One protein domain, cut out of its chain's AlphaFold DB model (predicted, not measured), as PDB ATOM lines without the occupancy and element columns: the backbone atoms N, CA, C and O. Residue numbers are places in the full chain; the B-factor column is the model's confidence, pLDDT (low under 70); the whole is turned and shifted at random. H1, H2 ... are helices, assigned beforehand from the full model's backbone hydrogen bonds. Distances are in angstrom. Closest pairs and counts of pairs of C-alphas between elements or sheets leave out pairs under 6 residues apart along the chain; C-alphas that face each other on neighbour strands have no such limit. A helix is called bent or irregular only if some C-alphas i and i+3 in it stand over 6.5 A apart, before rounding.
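AT A GLANCE: This is residues 183 to 356 of the 366 residues of an uncharacterized protein of Mycolicibacterium conceptionense (UniProt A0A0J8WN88). The model is a helical body, residues 198 to 344, from which two helical arms stick out: residues 183 to 197 of the long helix H1, and residues 345 to 356 of the last helix, H7. In the body, the later part of H1 has H2 along it and the arm H5b at its side, short H3 packs on H2 and H5b, and H6 crosses H5b and packs on the arm H5a. The printed part has 174 residues, with seven named helices in the order H1 to H7 and no named strand; its class is all helix. The whole is loose, with a radius of gyration of the C-alphas of 20.7 A, and flat, spanning 72 by 58 by 28 A.

HOW THE PARTS SIT: H1, residues 183 to 221, touches H2, residues 226 to 238, with residues 208 to 219 alone; the closest C-alphas are those of Trp 219 and Lys 228, 5.2 A apart, and the two form a hairpin at a shallow tilt of 13 degrees. H2 only just touches H3, residues 245 to 250, with 3 pairs of C-alphas within 8 A, the closest being Val 236 and Gly 248 at 6.2 A; they too form a hairpin. H5, residues 271 to 293, is the hub; by its hydrogen bonds it was assigned as one helix, but it is bent, with C-alphas 279 and 282 8.2 A apart. Its arms H5a, residues 271 to 279, and H5b, residues 282 to 293, are about perpendicular at 87 degrees; H5a is irregular, with C-alphas 272 and 275 7.4 A apart. H5b touches H1, opposite ways at a shallow tilt of 20 degrees, closest at the C-alphas of Ala 202 and Leu 293, 5.5 A. H5b touches H3, closest at the C-alphas of Glu 246 and Ala 282, 5.0 A. H6, residues 313 to 329, touches H5b at a steep tilt of 60 degrees, closest at the C-alphas of Trp 288 and Ala 316, 6.3 A. H6 touches H5a about perpendicular at 85 degrees, closest at the C-alphas of Asp 273 and Ala 321, 6.4 A. H4, residues 265 to 268, is close to but not clearly touching H6, the C-alphas of His 268 and Trp 314 being 6.0 A apart. H7, residues 338 to 356, touches no helix. Every O i to N i+4 pair is within hydrogen-bond range in H1, H2, H3, H5b, H6 and H7; H5a has 2 of 5, beside 2 of 6 O i to N i+3 pairs, and H4 is too short for an i+4 pair.

IN THESE COORDINATES: H1 begins at C-alpha 183 (158.883, 221.240, 185.578) and is 56.2 A long. H2 measures 18.3 A, H5b 16.7 A and H6 24.7 A. H7, 26.7 A, ends at C-alpha 356 (197.111, 261.065, 214.718).

THE WHOLE: The C-alphas farthest apart, those of Ser 226 and Gln 356, are 72.1 A apart. The printed part has no cut. The links H3 to H4 and H5 to H6 are long. The pLDDT is under 70 in 36 residues, among them 256 to 264, 296 to 312 and 333 to 340.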
ATOM      1  N   HIS A 183     157.561 221.225 186.220       63.12
ATOM      2  CA  HIS A 183     158.883 221.240 185.578       63.12
ATOM      3  C   HIS A 183     159.953 222.006 186.365       63.12
ATOM      4  O   HIS A 183     161.131 221.660 186.302       63.12
ATOM      5  N   VAL A 184     159.590 223.068 187.089       71.31
ATOM      6  CA  VAL A 184     160.539 223.784 187.959       71.31
ATOM      7  C   VAL A 184     160.925 222.915 189.152       71.31
ATOM      8  O   VAL A 184     162.098 222.898 189.521       71.31
ATOM      9  N   GLN A 185     159.965 222.187 189.727       75.12
ATOM     10  CA  GLN A 185     160.216 221.257 190.822       75.12
ATOM     11  C   GLN A 185     161.067 220.070 190.356       75.12
ATOM     12  O   GLN A 185     162.093 219.798 190.966       75.12
ATOM     13  N   GLU A 186     160.728 219.458 189.221       75.62
ATOM     14  CA  GLU A 186     161.491 218.369 188.600       75.62
ATOM     15  C   GLU A 186     162.944 218.783 188.322       75.62
ATOM     16  O   GLU A 186     163.872 218.139 188.801       75.62
ATOM     17  N   ARG A 187     163.170 219.942 187.685       77.31
ATOM     18  CA  ARG A 187     164.532 220.470 187.458       77.31
ATOM     19  C   ARG A 187     165.295 220.760 188.746       77.31
ATOM     20  O   ARG A 187     166.526 220.712 188.757       77.31
ATOM     21  N   ARG A 188     164.595 221.165 189.807       83.88
ATOM     22  CA  ARG A 188     165.214 221.406 191.113       83.88
ATOM     23  C   ARG A 188     165.631 220.085 191.748       83.88
ATOM     24  O   ARG A 188     166.753 219.998 192.235       83.88
ATOM     25  N   ASP A 189     164.758 219.090 191.715       89.38
ATOM     26  CA  ASP A 189     165.006 217.770 192.286       89.38
ATOM     27  C   ASP A 189     166.105 217.029 191.509       89.38
ATOM     28  O   ASP A 189     166.988 216.430 192.123       89.38
ATOM     29  N   ASP A 190     166.135 217.159 190.181       87.19
ATOM     30  CA  ASP A 190     167.218 216.652 189.335       87.19
ATOM     31  C   ASP A 190     168.552 217.319 189.672       87.19
ATOM     32  O   ASP A 190     169.548 216.629 189.868       87.19
ATOM     33  N   ARG A 191     168.573 218.647 189.850       89.00
ATOM     34  CA  ARG A 191     169.787 219.362 190.270       89.00
ATOM     35  C   ARG A 191     170.295 218.882 191.626       89.00
ATOM     36  O   ARG A 191     171.497 218.700 191.782       89.00
ATOM     37  N   ILE A 192     169.399 218.685 192.594       92.00
ATOM     38  CA  ILE A 192     169.758 218.173 193.924       92.00
ATOM     39  C   ILE A 192     170.333 216.757 193.802       92.00
ATOM     40  O   ILE A 192     171.345 216.454 194.429       92.00
ATOM     41  N   ARG A 193     169.726 215.901 192.972       91.81
ATOM     42  CA  ARG A 193     170.209 214.535 192.732       91.81
ATOM     43  C   ARG A 193     171.590 214.532 192.078       91.81
ATOM     44  O   ARG A 193     172.468 213.809 192.534       91.81
ATOM     45  N   GLU A 194     171.799 215.365 191.063       89.00
ATOM     46  CA  GLU A 194     173.095 215.531 190.395       89.00
ATOM     47  C   GLU A 194     174.173 216.095 191.327       89.00
ATOM     48  O   GLU A 194     175.341 215.733 191.213       89.00
ATOM     49  N   GLU A 195     173.817 217.025 192.213       88.06
ATOM     50  CA  GLU A 195     174.739 217.597 193.196       88.06
ATOM     51  C   GLU A 195     175.133 216.555 194.246       88.06
ATOM     52  O   GLU A 195     176.317 216.391 194.534       88.06
ATOM     53  N   GLN A 196     174.162 215.788 194.747       91.38
ATOM     54  CA  GLN A 196     174.416 214.687 195.670       91.38
ATOM     55  C   GLN A 196     175.304 213.613 195.032       91.38
ATOM     56  O   GLN A 196     176.303 213.219 195.626       91.38
ATOM     57  N   GLN A 197     175.000 213.206 193.796       91.31
ATOM     58  CA  GLN A 197     175.815 212.241 193.062       91.31
ATOM     59  C   GLN A 197     177.248 212.749 192.866       91.31
ATOM     60  O   GLN A 197     178.196 212.020 193.133       91.31
ATOM     61  N   ARG A 198     177.427 214.029 192.508       87.56
ATOM     62  CA  ARG A 198     178.761 214.645 192.417       87.56
ATOM     63  C   ARG A 198     179.516 214.626 193.746       87.56
ATOM     64  O   ARG A 198     180.731 214.437 193.748       87.56
ATOM     65  N   HIS A 199     178.831 214.838 194.868       87.81
ATOM     66  CA  HIS A 199     179.448 214.765 196.192       87.81
ATOM     67  C   HIS A 199     179.894 213.349 196.560       87.81
ATOM     68  O   HIS A 199     180.985 213.191 197.118       87.81
ATOM     69  N   ASP A 200     179.074 212.350 196.241       91.31
ATOM     70  CA  ASP A 200     179.373 210.944 196.500       91.31
ATOM     71  C   ASP A 200     180.523 210.462 195.596       91.31
ATOM     72  O   ASP A 200     181.527 209.962 196.104       91.31
ATOM     73  N   ASP A 201     180.486 210.776 194.297       91.00
ATOM     74  CA  ASP A 201     181.575 210.483 193.355       91.00
ATOM     75  C   ASP A 201     182.900 211.130 193.803       91.00
ATOM     76  O   ASP A 201     183.957 210.496 193.806       91.00
ATOM     77  N   ALA A 202     182.863 212.394 194.241       89.81
ATOM     78  CA  ALA A 202     184.048 213.085 194.748       89.81
ATOM     79  C   ALA A 202     184.563 212.484 196.065       89.81
ATOM     80  O   ALA A 202     185.756 212.556 196.365       89.81
ATOM     81  N   ARG A 203     183.692 211.911 196.902       92.62
ATOM     82  CA  ARG A 203     184.108 211.191 198.112       92.62
ATOM     83  C   ARG A 203     184.842 209.905 197.746       92.62
ATOM     84  O   ARG A 203     185.950 209.710 198.248       92.62
ATOM     85  N   ASP A 204     184.275 209.102 196.858       94.00
ATOM     86  CA  ASP A 204     184.851 207.822 196.445       94.00
ATOM     87  C   ASP A 204     186.196 208.025 195.733       94.00
ATOM     88  O   ASP A 204     187.188 207.357 196.033       94.00
ATOM     89  N   GLN A 205     186.282 209.034 194.864       94.25
ATOM     90  CA  GLN A 205     187.532 209.394 194.196       94.25
ATOM     91  C   GLN A 205     188.606 209.877 195.181       94.25
ATOM     92  O   GLN A 205     189.775 209.528 195.024       94.25
ATOM     93  N   ARG A 206     188.246 210.639 196.226       93.75
ATOM     94  CA  ARG A 206     189.206 211.041 197.272       93.75
ATOM     95  C   ARG A 206     189.752 209.836 198.029       93.75
ATOM     96  O   ARG A 206     190.948 209.788 198.298       93.75
ATOM     97  N   GLU A 207     188.902 208.869 198.356       95.62
ATOM     98  CA  GLU A 207     189.340 207.636 199.009       95.62
ATOM     99  C   GLU A 207     190.303 206.837 198.120       95.62
ATOM    100  O   GLU A 207     191.351 206.392 198.593       95.62
ATOM    101  N   LEU A 208     190.001 206.720 196.824       96.19
ATOM    102  CA  LEU A 208     190.894 206.084 195.853       96.19
ATOM    103  C   LEU A 208     192.239 206.808 195.737       96.19
ATOM    104  O   LEU A 208     193.272 206.146 195.714       96.19
ATOM    105  N   ILE A 209     192.251 208.145 195.715       95.50
ATOM    106  CA  ILE A 209     193.491 208.937 195.674       95.50
ATOM    107  C   ILE A 209     194.344 208.713 196.927       95.50
ATOM    108  O   ILE A 209     195.560 208.599 196.809       95.50
ATOM    109  N   LEU A 210     193.737 208.630 198.115       96.25
ATOM    110  CA  LEU A 210     194.477 208.354 199.352       96.25
ATOM    111  C   LEU A 210     195.119 206.961 199.316       96.25
ATOM    112  O   LEU A 210     196.321 206.840 199.534       96.25
ATOM    113  N   ARG A 211     194.348 205.933 198.936       97.62
ATOM    114  CA  ARG A 211     194.865 204.562 198.766       97.62
ATOM    115  C   ARG A 211     195.956 204.485 197.698       97.62
ATOM    116  O   ARG A 211     196.919 203.740 197.856       97.62
ATOM    117  N   LEU A 212     195.802 205.243 196.611       97.56
ATOM    118  CA  LEU A 212     196.812 205.363 195.565       97.56
ATOM    119  C   LEU A 212     198.087 206.018 196.096       97.56
ATOM    120  O   LEU A 212     199.169 205.548 195.766       97.56
ATOM    121  N   GLY A 213     197.975 207.057 196.924       96.81
ATOM    122  CA  GLY A 213     199.120 207.704 197.564       96.81
ATOM    123  C   GLY A 213     199.942 206.730 198.409       96.81
ATOM    124  O   GLY A 213     201.158 206.669 198.238       96.81
ATOM    125  N   ASP A 214     199.278 205.929 199.245       97.50
ATOM    126  CA  ASP A 214     199.936 204.914 200.078       97.50
ATOM    127  C   ASP A 214     200.618 203.839 199.213       97.50
ATOM    128  O   ASP A 214     201.815 203.584 199.347       97.50
ATOM    129  N   ALA A 215     199.887 203.265 198.249       97.62
ATOM    130  CA  ALA A 215     200.421 202.234 197.358       97.62
ATOM    131  C   ALA A 215     201.583 202.745 196.488       97.62
ATOM    132  O   ALA A 215     202.552 202.024 196.247       97.62
ATOM    133  N   TYR A 216     201.498 203.991 196.015       97.31
ATOM    134  CA  TYR A 216     202.553 204.621 195.227       97.31
ATOM    135  C   TYR A 216     203.798 204.882 196.072       97.31
ATOM    136  O   TYR A 216     204.900 204.629 195.594       97.31
ATOM    137  N   ALA A 217     203.651 205.322 197.326       96.69
ATOM    138  CA  ALA A 217     204.782 205.492 198.235       96.69
ATOM    139  C   ALA A 217     205.504 204.158 198.502       96.69
ATOM    140  O   ALA A 217     206.731 204.092 198.391       96.69
ATOM    141  N   ASP A 218     204.745 203.090 198.764       97.12
ATOM    142  CA  ASP A 218     205.284 201.745 198.997       97.12
ATOM    143  C   ASP A 218     206.013 201.184 197.767       97.12
ATOM    144  O   ASP A 218     207.077 200.570 197.896       97.12
ATOM    145  N   TRP A 219     205.461 201.397 196.569       97.31
ATOM    146  CA  TRP A 219     206.109 201.013 195.315       97.31
ATOM    147  C   TRP A 219     207.333 201.883 195.004       97.31
ATOM    148  O   TRP A 219     208.365 201.372 194.578       97.31
ATOM    149  N   LYS A 220     207.271 203.197 195.241       95.69
ATOM    150  CA  LYS A 220     208.387 204.114 194.967       95.69
ATOM    151  C   LYS A 220     209.611 203.787 195.826       95.69
ATOM    152  O   LYS A 220     210.732 203.983 195.355       95.69
ATOM    153  N   ALA A 221     209.403 203.268 197.038       96.56
ATOM    154  CA  ALA A 221     210.465 202.772 197.910       96.56
ATOM    155  C   ALA A 221     211.119 201.465 197.409       96.56
ATOM    156  O   ALA A 221     212.261 201.188 197.767       96.56
ATOM    157  N   ASP A 222     210.417 200.678 196.591       96.12
ATOM    158  CA  ASP A 222     210.836 199.356 196.114       96.12
ATOM    159  C   ASP A 222     210.277 199.092 194.706       96.12
ATOM    160  O   ASP A 222     209.259 198.417 194.511       96.12
ATOM    161  N   ARG A 223     210.933 199.701 193.711       95.38
ATOM    162  CA  ARG A 223     210.430 199.753 192.330       95.38
ATOM    163  C   ARG A 223     210.447 198.403 191.612       95.38
ATOM    164  O   ARG A 223     209.726 198.250 190.624       95.38
ATOM    165  N   ASP A 224     211.226 197.445 192.110       96.19
ATOM    166  CA  ASP A 224     211.393 196.120 191.508       96.19
ATOM    167  C   ASP A 224     210.252 195.153 191.881       96.19
ATOM    168  O   ASP A 224     210.069 194.114 191.235       96.19
ATOM    169  N   ASP A 225     209.426 195.490 192.878       97.38
ATOM    170  CA  ASP A 225     208.281 194.670 193.266       97.38
ATOM    171  C   ASP A 225     207.102 194.827 192.286       97.38
ATOM    172  O   ASP A 225     206.272 195.742 192.362       97.38
ATOM    173  N   SER A 226     206.993 193.856 191.377       96.12
ATOM    174  CA  SER A 226     205.891 193.749 190.412       96.12
ATOM    175  C   SER A 226     204.490 193.727 191.043       96.12
ATOM    176  O   SER A 226     203.541 194.195 190.409       96.12
ATOM    177  N   LYS A 227     204.324 193.229 192.279       97.00
ATOM    178  CA  LYS A 227     203.014 193.196 192.950       97.00
ATOM    179  C   LYS A 227     202.594 194.589 193.395       97.00
ATOM    180  O   LYS A 227     201.446 194.970 193.170       97.00
ATOM    181  N   LYS A 228     203.523 195.359 193.972       97.81
ATOM    182  CA  LYS A 228     203.279 196.762 194.340       97.81
ATOM    183  C   LYS A 228     202.993 197.602 193.099       97.81
ATOM    184  O   LYS A 228     202.024 198.357 193.088       97.81
ATOM    185  N   LYS A 229     203.749 197.386 192.014       97.12
ATOM    186  CA  LYS A 229     203.484 198.037 190.722       97.12
ATOM    187  C   LYS A 229     202.068 197.743 190.221       97.12
ATOM    188  O   LYS A 229     201.341 198.675 189.891       97.12
ATOM    189  N   LEU A 230     201.646 196.475 190.217       97.12
ATOM    190  CA  LEU A 230     200.299 196.082 189.790       97.12
ATOM    191  C   LEU A 230     199.204 196.728 190.652       97.12
ATOM    192  O   LEU A 230     198.188 197.174 190.123       97.12
ATOM    193  N   GLN A 231     199.403 196.815 191.968       97.50
ATOM    194  CA  GLN A 231     198.455 197.489 192.857       97.50
ATOM    195  C   GLN A 231     198.284 198.969 192.486       97.50
ATOM    196  O   GLN A 231     197.151 199.446 192.400       97.50
ATOM    197  N   VAL A 232     199.384 199.677 192.211       97.50
ATOM    198  CA  VAL A 232     199.341 201.064 191.727       97.50
ATOM    199  C   VAL A 232     198.622 201.140 190.379       97.50
ATOM    200  O   VAL A 232     197.712 201.951 190.232       97.50
ATOM    201  N   GLN A 233     198.945 200.260 189.424       95.94
ATOM    202  CA  GLN A 233     198.290 200.222 188.109       95.94
ATOM    203  C   GLN A 233     196.766 200.061 188.215       95.94
ATOM    204  O   GLN A 233     196.024 200.769 187.537       95.94
ATOM    205  N   LEU A 234     196.293 199.164 189.086       96.19
ATOM    206  CA  LEU A 234     194.863 198.929 189.307       96.19
ATOM    207  C   LEU A 234     194.167 200.143 189.933       96.19
ATOM    208  O   LEU A 234     193.068 200.502 189.513       96.19
ATOM    209  N   LEU A 235     194.805 200.795 190.908       96.69
ATOM    210  CA  LEU A 235     194.263 201.999 191.546       96.69
ATOM    211  C   LEU A 235     194.221 203.187 190.582       96.69
ATOM    212  O   LEU A 235     193.234 203.919 190.554       96.69
ATOM    213  N   VAL A 236     195.251 203.348 189.749       94.50
ATOM    214  CA  VAL A 236     195.262 204.333 188.662       94.50
ATOM    215  C   VAL A 236     194.129 204.021 187.679       94.50
ATOM    216  O   VAL A 236     193.295 204.886 187.430       94.50
ATOM    217  N   ALA A 237     194.012 202.790 187.180       90.69
ATOM    218  CA  ALA A 237     192.965 202.411 186.226       90.69
ATOM    219  C   ALA A 237     191.531 202.617 186.757       90.69
ATOM    220  O   ALA A 237     190.624 202.880 185.970       90.69
ATOM    221  N   ALA A 238     191.326 202.537 188.075       93.56
ATOM    222  CA  ALA A 238     190.038 202.802 188.717       93.56
ATOM    223  C   ALA A 238     189.665 204.297 188.777       93.56
ATOM    224  O   ALA A 238     188.502 204.630 189.004       93.56
ATOM    225  N   LEU A 239     190.629 205.203 188.594       92.25
ATOM    226  CA  LEU A 239     190.397 206.646 188.588       92.25
ATOM    227  C   LEU A 239     190.044 207.158 187.181       92.25
ATOM    228  O   LEU A 239     190.558 206.624 186.189       92.25
ATOM    229  N   PRO A 240     189.248 208.246 187.082       88.62
ATOM    230  CA  PRO A 240     189.005 208.943 185.822       88.62
ATOM    231  C   PRO A 240     190.306 209.261 185.062       88.62
ATOM    232  O   PRO A 240     191.314 209.570 185.701       88.62
ATOM    233  N   PRO A 241     190.303 209.256 183.713       83.69
ATOM    234  CA  PRO A 241     191.514 209.467 182.906       83.69
ATOM    235  C   PRO A 241     192.267 210.778 183.176       83.69
ATOM    236  O   PRO A 241     193.476 210.842 182.969       83.69
ATOM    237  N   SER A 242     191.574 211.808 183.667       82.00
ATOM    238  CA  SER A 242     192.150 213.111 184.016       82.00
ATOM    239  C   SER A 242     192.899 213.136 185.358       82.00
ATOM    240  O   SER A 242     193.509 214.153 185.688       82.00
ATOM    241  N   ILE A 243     192.869 212.046 186.137       87.56
ATOM    242  CA  ILE A 243     193.446 211.956 187.485       87.56
ATOM    243  C   ILE A 243     194.644 210.991 187.506       87.56
ATOM    244  O   ILE A 243     194.592 209.884 186.967       87.56
ATOM    245  N   ALA A 244     195.703 211.386 188.220       89.00
ATOM    246  CA  ALA A 244     196.917 210.603 188.480       89.00
ATOM    247  C   ALA A 244     197.620 210.136 187.193       89.00
ATOM    248  O   ALA A 244     197.950 208.959 187.025       89.00
ATOM    249  N   ARG A 245     197.804 211.065 186.258       87.19
ATOM    250  CA  ARG A 245     198.404 210.823 184.948       87.19
ATOM    251  C   ARG A 245     199.903 210.595 185.025       87.19
ATOM    252  O   ARG A 245     200.383 209.660 184.396       87.19
ATOM    253  N   GLU A 246     200.616 211.374 185.829       88.25
ATOM    254  CA  GLU A 246     202.064 211.229 186.014       88.25
ATOM    255  C   GLU A 246     202.394 209.876 186.653       88.25
ATOM    256  O   GLU A 246     203.297 209.172 186.206       88.25
ATOM    257  N   ILE A 247     201.576 209.429 187.612       90.88
ATOM    258  CA  ILE A 247     201.693 208.069 188.154       90.88
ATOM    259  C   ILE A 247     201.387 207.033 187.076       90.88
ATOM    260  O   ILE A 247     202.121 206.058 186.950       90.88
ATOM    261  N   GLY A 248     200.333 207.245 186.281       89.50
ATOM    262  CA  GLY A 248     200.009 206.378 185.151       89.50
ATOM    263  C   GLY A 248     201.186 206.195 184.195       89.50
ATOM    264  O   GLY A 248     201.484 205.062 183.829       89.50
ATOM    265  N   TYR A 249     201.914 207.267 183.878       88.38
ATOM    266  CA  TYR A 249     203.133 207.188 183.075       88.38
ATOM    267  C   TYR A 249     204.252 206.395 183.746       88.38
ATOM    268  O   TYR A 249     204.883 205.573 183.088       88.38
ATOM    269  N   GLU A 250     204.486 206.595 185.043       90.75
ATOM    270  CA  GLU A 250     205.525 205.857 185.771       90.75
ATOM    271  C   GLU A 250     205.248 204.353 185.879       90.75
ATOM    272  O   GLU A 250     206.187 203.557 185.975       90.75
ATOM    273  N   VAL A 251     203.973 203.956 185.882       92.88
ATOM    274  CA  VAL A 251     203.563 202.552 186.006       92.88
ATOM    275  C   VAL A 251     202.971 201.963 184.727       92.88
ATOM    276  O   VAL A 251     202.331 200.921 184.793       92.88
ATOM    277  N   ASP A 252     203.203 202.565 183.561       91.25
ATOM    278  CA  ASP A 252     202.778 202.044 182.251       91.25
ATOM    279  C   ASP A 252     201.249 201.863 182.082       91.25
ATOM    280  O   ASP A 252     200.787 200.971 181.368       91.25
ATOM    281  N   VAL A 253     200.436 202.701 182.733       88.56
ATOM    282  CA  VAL A 253     198.983 202.770 182.504       88.56
ATOM    283  C   VAL A 253     198.691 203.847 181.468       88.56
ATOM    284  O   VAL A 253     198.944 205.030 181.696       88.56
ATOM    285  N   ALA A 254     198.113 203.446 180.335       78.81
ATOM    286  CA  ALA A 254     197.724 204.379 179.287       78.81
ATOM    287  C   ALA A 254     196.671 205.377 179.801       78.81
ATOM    288  O   ALA A 254     195.602 204.997 180.280       78.81
ATOM    289  N   ARG A 255     196.991 206.667 179.681       74.94
ATOM    290  CA  ARG A 255     196.090 207.797 179.925       74.94
ATOM    291  C   ARG A 255     196.045 208.618 178.642       74.94
ATOM    292  O   ARG A 255     196.878 209.488 178.404       74.94
ATOM    293  N   ASP A 256     195.134 208.242 177.759       59.50
ATOM    294  CA  ASP A 256     195.026 208.710 176.375       59.50
ATOM    295  C   ASP A 256     194.154 209.965 176.208       59.50
ATOM    296  O   ASP A 256     194.023 210.483 175.099       59.50
ATOM    297  N   VAL A 257     193.608 210.509 177.302       60.56
ATOM    298  CA  VAL A 257     192.753 211.702 177.281       60.56
ATOM    299  C   VAL A 257     193.451 212.872 177.973       60.56
ATOM    300  O   VAL A 257     193.545 212.924 179.200       60.56
ATOM    301  N   TRP A 258     193.912 213.830 177.169       58.34
ATOM    302  CA  TRP A 258     194.403 215.133 177.622       58.34
ATOM    303  C   TRP A 258     193.343 216.187 177.316       58.34
ATOM    304  O   TRP A 258     192.930 216.320 176.164       58.34
ATOM    305  N   GLY A 259     192.888 216.928 178.328       57.16
ATOM    306  CA  GLY A 259     192.090 218.128 178.096       57.16
ATOM    307  C   GLY A 259     192.926 219.252 177.473       57.16
ATOM    308  O   GLY A 259     194.162 219.250 177.537       57.16
ATOM    309  N   ASP A 260     192.252 220.246 176.897       49.66
ATOM    310  CA  ASP A 260     192.907 221.445 176.374       49.66
ATOM    311  C   ASP A 260     193.706 222.152 177.485       49.66
ATOM    312  O   ASP A 260     193.152 222.654 178.462       49.66
ATOM    313  N   GLY A 261     195.034 222.196 177.331       55.72
ATOM    314  CA  GLY A 261     195.940 222.836 178.292       55.72
ATOM    315  C   GLY A 261     196.389 221.953 179.458       55.72
ATOM    316  O   GLY A 261     196.978 222.474 180.405       55.72
ATOM    317  N   GLU A 262     196.153 220.643 179.386       60.25
ATOM    318  CA  GLU A 262     196.538 219.710 180.444       60.25
ATOM    319  C   GLU A 262     197.823 218.925 180.167       60.25
ATOM    320  O   GLU A 262     198.069 217.983 180.895       60.25
ATOM    321  N   TYR A 263     198.620 219.282 179.151       63.88
ATOM    322  CA  TYR A 263     199.840 218.578 178.713       63.88
ATOM    323  C   TYR A 263     200.762 218.080 179.858       63.88
ATOM    324  O   TYR A 263     200.783 218.678 180.937       63.88
ATOM    325  N   PRO A 264     201.583 217.030 179.617       67.38
ATOM    326  CA  PRO A 264     202.496 216.462 180.613       67.38
ATOM    327  C   PRO A 264     203.274 217.514 181.411       67.38
ATOM    328  O   PRO A 264     203.725 218.520 180.844       67.38
ATOM    329  N   PHE A 265     203.481 217.263 182.711       71.00
ATOM    330  CA  PHE A 265     204.019 218.251 183.658       71.00
ATOM    331  C   PHE A 265     205.295 218.926 183.162       71.00
ATOM    332  O   PHE A 265     205.468 220.129 183.347       71.00
ATOM    333  N   VAL A 266     206.165 218.176 182.483       69.12
ATOM    334  CA  VAL A 266     207.444 218.648 181.934       69.12
ATOM    335  C   VAL A 266     207.325 219.894 181.041       69.12
ATOM    336  O   VAL A 266     208.241 220.719 181.024       69.12
ATOM    337  N   PHE A 267     206.201 220.087 180.343       72.50
ATOM    338  CA  PHE A 267     205.963 221.265 179.495       72.50
ATOM    339  C   PHE A 267     205.559 222.511 180.291       72.50
ATOM    340  O   PHE A 267     205.605 223.631 179.783       72.50
ATOM    341  N   HIS A 268     205.195 222.318 181.556       72.38
ATOM    342  CA  HIS A 268     204.781 223.346 182.497       72.38
ATOM    343  C   HIS A 268     205.810 223.552 183.610       72.38
ATOM    344  O   HIS A 268     205.475 224.084 184.658       72.38
ATOM    345  N   VAL A 269     207.065 223.143 183.441       78.44
ATOM    346  CA  VAL A 269     208.111 223.422 184.431       78.44
ATOM    347  C   VAL A 269     209.109 224.396 183.828       78.44
ATOM    348  O   VAL A 269     209.676 224.143 182.765       78.44
ATOM    349  N   ALA A 270     209.318 225.532 184.498       82.06
ATOM    350  CA  ALA A 270     210.371 226.464 184.115       82.06
ATOM    351  C   ALA A 270     211.734 225.762 184.213       82.06
ATOM    352  O   ALA A 270     211.947 224.952 185.113       82.06
ATOM    353  N   ALA A 271     212.664 226.072 183.306       85.12
ATOM    354  CA  ALA A 271     213.960 225.388 183.249       85.12
ATOM    355  C   ALA A 271     214.719 225.428 184.592       85.12
ATOM    356  O   ALA A 271     215.334 224.439 184.981       85.12
ATOM    357  N   GLU A 272     214.607 226.540 185.320       86.38
ATOM    358  CA  GLU A 272     215.183 226.745 186.656       86.38
ATOM    359  C   GLU A 272     214.569 225.861 187.758       86.38
ATOM    360  O   GLU A 272     215.253 225.520 188.717       86.38
ATOM    361  N   ASP A 273     213.305 225.451 187.615       84.31
ATOM    362  CA  ASP A 273     212.573 224.662 188.618       84.31
ATOM    363  C   ASP A 273     212.616 223.156 188.341       84.31
ATOM    364  O   ASP A 273     212.160 222.351 189.153       84.31
ATOM    365  N   ARG A 274     213.170 222.755 187.194       86.69
ATOM    366  CA  ARG A 274     213.134 221.373 186.711       86.69
ATOM    367  C   ARG A 274     213.734 220.382 187.705       86.69
ATOM    368  O   ARG A 274     213.072 219.408 188.048       86.69
ATOM    369  N   ALA A 275     214.916 220.688 188.236       86.94
ATOM    370  CA  ALA A 275     215.607 219.833 189.203       86.94
ATOM    371  C   ALA A 275     214.821 219.634 190.513       86.94
ATOM    372  O   ALA A 275     214.958 218.602 191.164       86.94
ATOM    373  N   VAL A 276     213.995 220.612 190.895       87.00
ATOM    374  CA  VAL A 276     213.177 220.560 192.115       87.00
ATOM    375  C   VAL A 276     211.863 219.819 191.872       87.00
ATOM    376  O   VAL A 276     211.350 219.171 192.780       87.00
ATOM    377  N   ILE A 277     211.303 219.925 190.665       87.69
ATOM    378  CA  ILE A 277     209.963 219.420 190.353       87.69
ATOM    379  C   ILE A 277     209.983 217.995 189.806       87.69
ATOM    380  O   ILE A 277     209.154 217.202 190.239       87.69
ATOM    381  N   GLU A 278     210.897 217.650 188.890       87.56
ATOM    382  CA  GLU A 278     210.943 216.325 188.239       87.56
ATOM    383  C   GLU A 278     210.861 215.136 189.211       87.56
ATOM    384  O   GLU A 278     210.063 214.237 188.952       87.56
ATOM    385  N   PRO A 279     211.565 215.122 190.361       89.38
ATOM    386  CA  PRO A 279     211.509 213.984 191.285       89.38
ATOM    387  C   PRO A 279     210.154 213.784 191.988       89.38
ATOM    388  O   PRO A 279     209.939 212.736 192.607       89.38
ATOM    389  N   VAL A 280     209.282 214.800 191.952       89.69
ATOM    390  CA  VAL A 280     208.047 214.892 192.749       89.69
ATOM    391  C   VAL A 280     206.800 215.247 191.922       89.69
ATOM    392  O   VAL A 280     205.793 215.693 192.476       89.69
ATOM    393  N   GLN A 281     206.848 215.105 190.590       88.94
ATOM    394  CA  GLN A 281     205.733 215.474 189.700       88.94
ATOM    395  C   GLN A 281     204.446 214.717 190.048       88.94
ATOM    396  O   GLN A 281     203.398 215.338 190.240       88.94
ATOM    397  N   ALA A 282     204.555 213.399 190.225       89.69
ATOM    398  CA  ALA A 282     203.465 212.519 190.630       89.69
ATOM    399  C   ALA A 282     202.819 212.940 191.960       89.69
ATOM    400  O   ALA A 282     201.593 213.004 192.079       89.69
ATOM    401  N   GLU A 283     203.621 213.291 192.965       92.00
ATOM    402  CA  GLU A 283     203.119 213.744 194.261       92.00
ATOM    403  C   GLU A 283     202.436 215.111 194.171       92.00
ATOM    404  O   GLU A 283     201.408 215.338 194.816       92.00
ATOM    405  N   ILE A 284     202.984 216.029 193.368       88.44
ATOM    406  CA  ILE A 284     202.358 217.332 193.117       88.44
ATOM    407  C   ILE A 284     200.992 217.135 192.453       88.44
ATOM    408  O   ILE A 284     200.029 217.784 192.872       88.44
ATOM    409  N   GLU A 285     200.884 216.224 191.482       87.00
ATOM    410  CA  GLU A 285     199.614 215.881 190.842       87.00
ATOM    411  C   GLU A 285     198.610 215.267 191.826       87.00
ATOM    412  O   GLU A 285     197.461 215.699 191.880       87.00
ATOM    413  N   LEU A 286     199.022 214.306 192.657       90.25
ATOM    414  CA  LEU A 286     198.130 213.705 193.655       90.25
ATOM    415  C   LEU A 286     197.580 214.749 194.632       90.25
ATOM    416  O   LEU A 286     196.371 214.811 194.873       90.25
ATOM    417  N   MET A 287     198.453 215.607 195.170       88.12
ATOM    418  CA  MET A 287     198.042 216.696 196.062       88.12
ATOM    419  C   MET A 287     197.097 217.675 195.362       88.12
ATOM    420  O   MET A 287     196.189 218.227 195.990       88.12
ATOM    421  N   TRP A 288     197.327 217.921 194.076       85.56
ATOM    422  CA  TRP A 288     196.490 218.772 193.252       85.56
ATOM    423  C   TRP A 288     195.091 218.184 193.045       85.56
ATOM    424  O   TRP A 288     194.102 218.840 193.379       85.56
ATOM    425  N   ASN A 289     195.012 216.935 192.589       87.62
ATOM    426  CA  ASN A 289     193.759 216.231 192.330       87.62
ATOM    427  C   ASN A 289     192.918 216.126 193.610       87.62
ATOM    428  O   ASN A 289     191.719 216.403 193.598       87.62
ATOM    429  N   MET A 290     193.559 215.854 194.753       89.56
ATOM    430  CA  MET A 290     192.892 215.845 196.058       89.56
ATOM    431  C   MET A 290     192.255 217.203 196.407       89.56
ATOM    432  O   MET A 290     191.149 217.258 196.949       89.56
ATOM    433  N   ARG A 291     192.928 218.320 196.094       82.81
ATOM    434  CA  ARG A 291     192.397 219.672 196.343       82.81
ATOM    435  C   ARG A 291     191.243 220.029 195.418       82.81
ATOM    436  O   ARG A 291     190.294 220.652 195.891       82.81
ATOM    437  N   GLN A 292     191.318 219.632 194.147       81.00
ATOM    438  CA  GLN A 292     190.224 219.823 193.195       81.00
ATOM    439  C   GLN A 292     188.958 219.097 193.663       81.00
ATOM    440  O   GLN A 292     187.906 219.722 193.766       81.00
ATOM    441  N   LEU A 293     189.071 217.824 194.058       85.06
ATOM    442  CA  LEU A 293     187.929 217.046 194.556       85.06
ATOM    443  C   LEU A 293     187.382 217.541 195.897       85.06
ATOM    444  O   LEU A 293     186.196 217.398 196.180       85.06
ATOM    445  N   ALA A 294     188.228 218.128 196.745       82.00
ATOM    446  CA  ALA A 294     187.779 218.729 197.996       82.00
ATOM    447  C   ALA A 294     187.032 220.064 197.802       82.00
ATOM    448  O   ALA A 294     186.442 220.566 198.757       82.00
ATOM    449  N   GLY A 295     187.059 220.649 196.597       72.56
ATOM    450  CA  GLY A 295     186.400 221.922 196.298       72.56
ATOM    451  C   GLY A 295     187.079 223.135 196.940       72.56
ATOM    452  O   GLY A 295     186.468 224.197 197.059       72.56
ATOM    453  N   TYR A 296     188.336 223.007 197.376       69.00
ATOM    454  CA  TYR A 296     189.057 224.132 197.957       69.00
ATOM    455  C   TYR A 296     189.484 225.112 196.869       69.00
ATOM    456  O   TYR A 296     190.138 224.738 195.895       69.00
ATOM    457  N   THR A 297     189.189 226.395 197.072       58.81
ATOM    458  CA  THR A 297     189.724 227.464 196.228       58.81
ATOM    459  C   THR A 297     191.250 227.457 196.306       58.81
ATOM    460  O   THR A 297     191.838 227.745 197.352       58.81
ATOM    461  N   VAL A 298     191.911 227.105 195.202       56.41
ATOM    462  CA  VAL A 298     193.373 227.109 195.133       56.41
ATOM    463  C   VAL A 298     193.833 228.494 194.719       56.41
ATOM    464  O   VAL A 298     193.541 228.963 193.626       56.41
ATOM    465  N   TYR A 299     194.608 229.141 195.577       53.88
ATOM    466  CA  TYR A 299     195.292 230.359 195.186       53.88
ATOM    467  C   TYR A 299     196.502 230.037 194.295       53.88
ATOM    468  O   TYR A 299     197.340 229.215 194.673       53.88
ATOM    469  N   GLY A 300     196.625 230.723 193.156       55.56
ATOM    470  CA  GLY A 300     197.750 230.570 192.228       55.56
ATOM    471  C   GLY A 300     199.108 231.013 192.784       55.56
ATOM    472  O   GLY A 300     199.202 231.330 193.966       55.56
ATOM    473  N   PRO A 301     200.174 231.062 191.969       57.94
ATOM    474  CA  PRO A 301     201.489 231.593 192.346       57.94
ATOM    475  C   PRO A 301     201.424 232.958 193.051       57.94
ATOM    476  O   PRO A 301     200.397 233.638 192.999       57.94
ATOM    477  N   ILE A 302     202.524 233.376 193.689       55.22
ATOM    478  CA  ILE A 302     202.616 234.661 194.416       55.22
ATOM    479  C   ILE A 302     202.152 235.839 193.538       55.22
ATOM    480  O   ILE A 302     201.422 236.699 194.022       55.22
ATOM    481  N   ASP A 303     202.463 235.794 192.242       57.44
ATOM    482  CA  ASP A 303     202.139 236.849 191.272       57.44
ATOM    483  C   ASP A 303     200.798 236.638 190.536       57.44
ATOM    484  O   ASP A 303     200.488 237.347 189.579       57.44
ATOM    485  N   ALA A 304     199.994 235.639 190.921       57.41
ATOM    486  CA  ALA A 304     198.749 235.326 190.223       57.41
ATOM    487  C   ALA A 304     197.629 236.326 190.553       57.41
ATOM    488  O   ALA A 304     197.319 236.585 191.720       57.41
ATOM    489  N   VAL A 305     196.977 236.831 189.500       51.50
ATOM    490  CA  VAL A 305     195.854 237.776 189.570       51.50
ATOM    491  C   VAL A 305     194.587 237.044 190.024       51.50
ATOM    492  O   VAL A 305     193.717 236.689 189.237       51.50
ATOM    493  N   GLY A 306     194.478 236.818 191.329       53.56
ATOM    494  CA  GLY A 306     193.240 236.396 191.976       53.56
ATOM    495  C   GLY A 306     192.997 234.881 192.060       53.56
ATOM    496  O   GLY A 306     193.757 234.077 191.522       53.56
ATOM    497  N   PRO A 307     191.957 234.475 192.812       51.66
ATOM    498  CA  PRO A 307     191.764 233.082 193.209       51.66
ATOM    499  C   PRO A 307     190.995 232.190 192.213       51.66
ATOM    500  O   PRO A 307     190.901 231.001 192.479       51.66
ATOM    501  N   ASN A 308     190.428 232.708 191.111       48.59
ATOM    502  CA  ASN A 308     189.270 232.048 190.474       48.59
ATOM    503  C   ASN A 308     189.143 232.147 188.936       48.59
ATOM    504  O   ASN A 308     188.024 232.197 188.437       48.59
ATOM    505  N   THR A 309     190.219 232.152 188.146       46.47
ATOM    506  CA  THR A 309     190.061 232.030 186.672       46.47
ATOM    507  C   THR A 309     190.505 230.699 186.083       46.47
ATOM    508  O   THR A 309     190.500 230.575 184.871       46.47
ATOM    509  N   GLU A 310     190.836 229.730 186.941       50.78
ATOM    510  CA  GLU A 310     190.901 228.273 186.728       50.78
ATOM    511  C   GLU A 310     192.006 227.741 187.646       50.78
ATOM    512  O   GLU A 310     193.160 228.167 187.522       50.78
ATOM    513  N   PRO A 311     191.713 226.815 188.574       53.66
ATOM    514  CA  PRO A 311     192.772 226.057 189.207       53.66
ATOM    515  C   PRO A 311     193.481 225.284 188.083       53.66
ATOM    516  O   PRO A 311     192.923 224.344 187.526       53.66
ATOM    517  N   ARG A 312     194.699 225.704 187.722       67.00
ATOM    518  CA  ARG A 312     195.539 225.022 186.727       67.00
ATOM    519  C   ARG A 312     196.649 224.258 187.422       67.00
ATOM    520  O   ARG A 312     197.237 224.747 188.384       67.00
ATOM    521  N   ILE A 313     196.996 223.104 186.875       70.62
ATOM    522  CA  ILE A 313     198.069 222.237 187.371       70.62
ATOM    523  C   ILE A 313     199.417 222.978 187.512       70.62
ATOM    524  O   ILE A 313     200.137 222.815 188.495       70.62
ATOM    525  N   TRP A 314     199.679 223.946 186.626       72.19
ATOM    526  CA  TRP A 314     200.790 224.909 186.699       72.19
ATOM    527  C   TRP A 314     200.876 225.690 188.021       72.19
ATOM    528  O   TRP A 314     201.970 226.019 188.482       72.19
ATOM    529  N   TRP A 315     199.746 226.007 188.658       74.88
ATOM    530  CA  TRP A 315     199.736 226.695 189.951       74.88
ATOM    531  C   TRP A 315     200.230 225.799 191.080       74.88
ATOM    532  O   TRP A 315     200.907 226.293 191.981       74.88
ATOM    533  N   ALA A 316     199.929 224.500 191.022       77.62
ATOM    534  CA  ALA A 316     200.469 223.531 191.967       77.62
ATOM    535  C   ALA A 316     201.993 223.422 191.817       77.62
ATOM    536  O   ALA A 316     202.705 223.520 192.814       77.62
ATOM    537  N   VAL A 317     202.481 223.339 190.573       79.12
ATOM    538  CA  VAL A 317     203.915 223.286 190.234       79.12
ATOM    539  C   VAL A 317     204.657 224.520 190.747       79.12
ATOM    540  O   VAL A 317     205.559 224.413 191.578       79.12
ATOM    541  N   LYS A 318     204.237 225.716 190.325       77.94
ATOM    542  CA  LYS A 318     204.856 226.971 190.770       77.94
ATOM    543  C   LYS A 318     204.742 227.179 192.274       77.94
ATOM    544  O   LYS A 318     205.693 227.618 192.910       77.94
ATOM    545  N   GLY A 319     203.582 226.866 192.851       78.62
ATOM    546  CA  GLY A 319     203.358 226.971 194.287       78.62
ATOM    547  C   GLY A 319     204.287 226.060 195.088       78.62
ATOM    548  O   GLY A 319     204.774 226.471 196.141       78.62
ATOM    549  N   TYR A 320     204.567 224.853 194.587       84.19
ATOM    550  CA  TYR A 320     205.550 223.955 195.184       84.19
ATOM    551  C   TYR A 320     206.964 224.536 195.087       84.19
ATOM    552  O   TYR A 320     207.614 224.696 196.121       84.19
ATOM    553  N   ALA A 321     207.400 224.936 193.887       84.25
ATOM    554  CA  ALA A 321     208.724 225.517 193.665       84.25
ATOM    555  C   ALA A 321     208.977 226.741 194.563       84.25
ATOM    556  O   ALA A 321     209.977 226.792 195.276       84.25
ATOM    557  N   SER A 322     208.029 227.685 194.628       81.56
ATOM    558  CA  SER A 322     208.136 228.851 195.514       81.56
ATOM    559  C   SER A 322     208.280 228.453 196.985       81.56
ATOM    560  O   SER A 322     209.102 229.028 197.689       81.56
ATOM    561  N   ARG A 323     207.536 227.443 197.461       82.12
ATOM    562  CA  ARG A 323     207.636 226.975 198.855       82.12
ATOM    563  C   ARG A 323     208.948 226.270 199.171       82.12
ATOM    564  O   ARG A 323     209.376 226.305 200.323       82.12
ATOM    565  N   VAL A 324     209.555 225.582 198.206       85.06
ATOM    566  CA  VAL A 324     210.898 225.015 198.378       85.06
ATOM    567  C   VAL A 324     211.908 226.151 198.515       85.06
ATOM    568  O   VAL A 324     212.593 226.209 199.531       85.06
ATOM    569  N   ARG A 325     211.885 227.127 197.598       83.19
ATOM    570  CA  ARG A 325     212.781 228.295 197.645       83.19
ATOM    571  C   ARG A 325     212.643 229.105 198.941       83.19
ATOM    572  O   ARG A 325     213.649 229.449 199.540       83.19
ATOM    573  N   GLU A 326     211.420 229.377 199.405       82.88
ATOM    574  CA  GLU A 326     211.169 230.074 200.684       82.88
ATOM    575  C   GLU A 326     211.706 229.301 201.897       82.88
ATOM    576  O   GLU A 326     212.178 229.888 202.870       82.88
ATOM    577  N   ARG A 327     211.627 227.967 201.860       83.19
ATOM    578  CA  ARG A 327     212.159 227.110 202.925       83.19
ATOM    579  C   ARG A 327     213.681 227.129 202.941       83.19
ATOM    580  O   ARG A 327     214.263 227.188 204.017       83.19
ATOM    581  N   GLU A 328     214.300 227.073 201.766       85.81
ATOM    582  CA  GLU A 328     215.753 227.111 201.599       85.81
ATOM    583  C   GLU A 328     216.334 228.493 201.923       85.81
ATOM    584  O   GLU A 328     217.399 228.579 202.527       85.81
ATOM    585  N   SER A 329     215.623 229.576 201.588       84.88
ATOM    586  CA  SER A 329     216.040 230.946 201.906       84.88
ATOM    587  C   SER A 329     215.744 231.364 203.350       84.88
ATOM    588  O   SER A 329     216.308 232.344 203.831       84.88
ATOM    589  N   GLY A 330     214.838 230.663 204.039       81.69
ATOM    590  CA  GLY A 330     214.341 231.037 205.367       81.69
ATOM    591  C   GLY A 330     213.341 232.204 205.364       81.69
ATOM    592  O   GLY A 330     212.821 232.568 206.421       81.69
ATOM    593  N   GLU A 331     213.020 232.781 204.201       78.19
ATOM    594  CA  GLU A 331     212.026 233.848 204.071       78.19
ATOM    595  C   GLU A 331     210.617 233.266 203.914       78.19
ATOM    596  O   GLU A 331     210.207 232.866 202.826       78.19
ATOM    597  N   ARG A 332     209.816 233.275 204.985       70.88
ATOM    598  CA  ARG A 332     208.403 232.873 204.901       70.88
ATOM    599  C   ARG A 332     207.513 234.073 204.587       70.88
ATOM    600  O   ARG A 332     207.202 234.870 205.475       70.88
ATOM    601  N   ARG A 333     207.043 234.192 203.344       67.12
ATOM    602  CA  ARG A 333     206.117 235.269 202.962       67.12
ATOM    603  C   ARG A 333     204.686 234.894 203.352       67.12
ATOM    604  O   ARG A 333     204.113 233.915 202.883       67.12
ATOM    605  N   LEU A 334     204.082 235.684 204.241       65.12
ATOM    606  CA  LEU A 334     202.669 235.529 204.595       65.12
ATOM    607  C   LEU A 334     201.789 235.994 203.435       65.12
ATOM    608  O   LEU A 334     201.753 237.182 203.111       65.12
ATOM    609  N   ARG A 335     201.025 235.066 202.854       65.31
ATOM    610  CA  ARG A 335     200.001 235.408 201.870       65.31
ATOM    611  C   ARG A 335     198.731 235.873 202.567       65.31
ATOM    612  O   ARG A 335     198.250 235.234 203.497       65.31
ATOM    613  N   ARG A 336     198.179 236.971 202.072       60.69
ATOM    614  CA  ARG A 336     196.861 237.484 202.438       60.69
ATOM    615  C   ARG A 336     195.988 237.415 201.192       60.69
ATOM    616  O   ARG A 336     196.482 237.722 200.105       60.69
ATOM    617  N   SER A 337     194.738 236.973 201.318       57.16
ATOM    618  CA  SER A 337     193.780 237.134 200.220       57.16
ATOM    619  C   SER A 337     193.609 238.626 199.907       57.16
ATOM    620  O   SER A 337     193.960 239.472 200.728       57.16
ATOM    621  N   ARG A 338     193.059 238.984 198.739       60.50
ATOM    622  CA  ARG A 338     192.751 240.393 198.438       60.50
ATOM    623  C   ARG A 338     191.854 241.006 199.521       60.50
ATOM    624  O   ARG A 338     192.109 242.118 199.961       60.50
ATOM    625  N   SER A 339     190.880 240.238 200.011       59.69
ATOM    626  CA  SER A 339     190.040 240.637 201.144       59.69
ATOM    627  C   SER A 339     190.879 240.875 202.401       59.69
ATOM    628  O   SER A 339     190.752 241.915 203.033       59.69
ATOM    629  N   ASP A 340     191.790 239.962 202.750       67.50
ATOM    630  CA  ASP A 340     192.656 240.106 203.930       67.50
ATOM    631  C   ASP A 340     193.667 241.255 203.796       67.50
ATOM    632  O   ASP A 340     194.068 241.844 204.802       67.50
ATOM    633  N   GLN A 341     194.111 241.566 202.572       74.62
ATOM    634  CA  GLN A 341     194.922 242.747 202.270       74.62
ATOM    635  C   GLN A 341     194.096 244.013 202.471       74.62
ATOM    636  O   GLN A 341     194.498 244.860 203.255       74.62
ATOM    637  N   GLU A 342     192.903 244.102 201.887       75.75
ATOM    638  CA  GLU A 342     192.009 245.248 202.073       75.75
ATOM    639  C   GLU A 342     191.626 245.440 203.551       75.75
ATOM    640  O   GLU A 342     191.618 246.567 204.049       75.75
ATOM    641  N   HIS A 343     191.363 244.358 204.288       74.94
ATOM    642  CA  HIS A 343     191.119 244.410 205.730       74.94
ATOM    643  C   HIS A 343     192.353 244.861 206.510       74.94
ATOM    644  O   HIS A 343     192.221 245.684 207.416       74.94
ATOM    645  N   ARG A 344     193.548 244.372 206.154       80.50
ATOM    646  CA  ARG A 344     194.807 244.849 206.741       80.50
ATOM    647  C   ARG A 344     194.986 246.334 206.494       80.50
ATOM    648  O   ARG A 344     195.289 247.056 207.432       80.50
ATOM    649  N   ASP A 345     194.833 246.769 205.254       88.06
ATOM    650  CA  ASP A 345     195.108 248.138 204.845       88.06
ATOM    651  C   ASP A 345     194.120 249.089 205.517       88.06
ATOM    652  O   ASP A 345     194.533 250.104 206.075       88.06
ATOM    653  N   ARG A 346     192.835 248.710 205.597       88.81
ATOM    654  CA  ARG A 346     191.833 249.430 206.399       88.81
ATOM    655  C   ARG A 346     192.206 249.473 207.880       88.81
ATOM    656  O   ARG A 346     192.142 250.543 208.475       88.81
ATOM    657  N   ALA A 347     192.622 248.351 208.470       87.31
ATOM    658  CA  ALA A 347     193.033 248.306 209.874       87.31
ATOM    659  C   ALA A 347     194.272 249.182 210.138       87.31
ATOM    660  O   ALA A 347     194.313 249.918 211.120       87.31
ATOM    661  N   MET A 348     195.257 249.176 209.236       92.12
ATOM    662  CA  MET A 348     196.445 250.028 209.324       92.12
ATOM    663  C   MET A 348     196.093 251.510 209.167       92.12
ATOM    664  O   MET A 348     196.608 252.331 209.920       92.12
ATOM    665  N   GLN A 349     195.187 251.860 208.251       92.56
ATOM    666  CA  GLN A 349     194.684 253.229 208.110       92.56
ATOM    667  C   GLN A 349     193.939 253.693 209.367       92.56
ATOM    668  O   GLN A 349     194.109 254.833 209.792       92.56
ATOM    669  N   GLN A 350     193.139 252.823 209.987       89.69
ATOM    670  CA  GLN A 350     192.454 253.127 211.247       89.69
ATOM    671  C   GLN A 350     193.444 253.334 212.398       89.69
ATOM    672  O   GLN A 350     193.304 254.300 213.140       89.69
ATOM    673  N   LEU A 351     194.474 252.488 212.512       89.31
ATOM    674  CA  LEU A 351     195.542 252.656 213.504       89.31
ATOM    675  C   LEU A 351     196.321 253.959 213.293       89.31
ATOM    676  O   LEU A 351     196.627 254.651 214.260       89.31
ATOM    677  N   GLN A 352     196.611 254.318 212.041       90.81
ATOM    678  CA  GLN A 352     197.271 255.583 211.711       90.81
ATOM    679  C   GLN A 352     196.404 256.792 212.073       90.81
ATOM    680  O   GLN A 352     196.917 257.732 212.671       90.81
ATOM    681  N   ARG A 353     195.098 256.760 211.773       89.62
ATOM    682  CA  ARG A 353     194.161 257.818 212.195       89.62
ATOM    683  C   ARG A 353     194.079 257.921 213.714       89.62
ATOM    684  O   ARG A 353     194.221 259.010 214.249       89.62
ATOM    685  N   PHE A 354     193.951 256.791 214.407       88.12
ATOM    686  CA  PHE A 354     193.920 256.763 215.868       88.12
ATOM    687  C   PHE A 354     195.192 257.361 216.486       88.12
ATOM    688  O   PHE A 354     195.101 258.139 217.432       88.12
ATOM    689  N   ALA A 355     196.367 257.049 215.929       85.25
ATOM    690  CA  ALA A 355     197.645 257.606 216.374       85.25
ATOM    691  C   ALA A 355     197.791 259.113 216.086       85.25
ATOM    692  O   ALA A 355     198.488 259.805 216.824       85.25
ATOM    693  N   GLN A 356     197.145 259.630 215.035       85.50
ATOM    694  CA  GLN A 356     197.111 261.065 214.718       85.50
ATOM    695  C   GLN A 356     196.136 261.841 215.611       85.50
ATOM    696  O   GLN A 356     196.432 262.965 216.000       85.50
TER     697      GLN A 356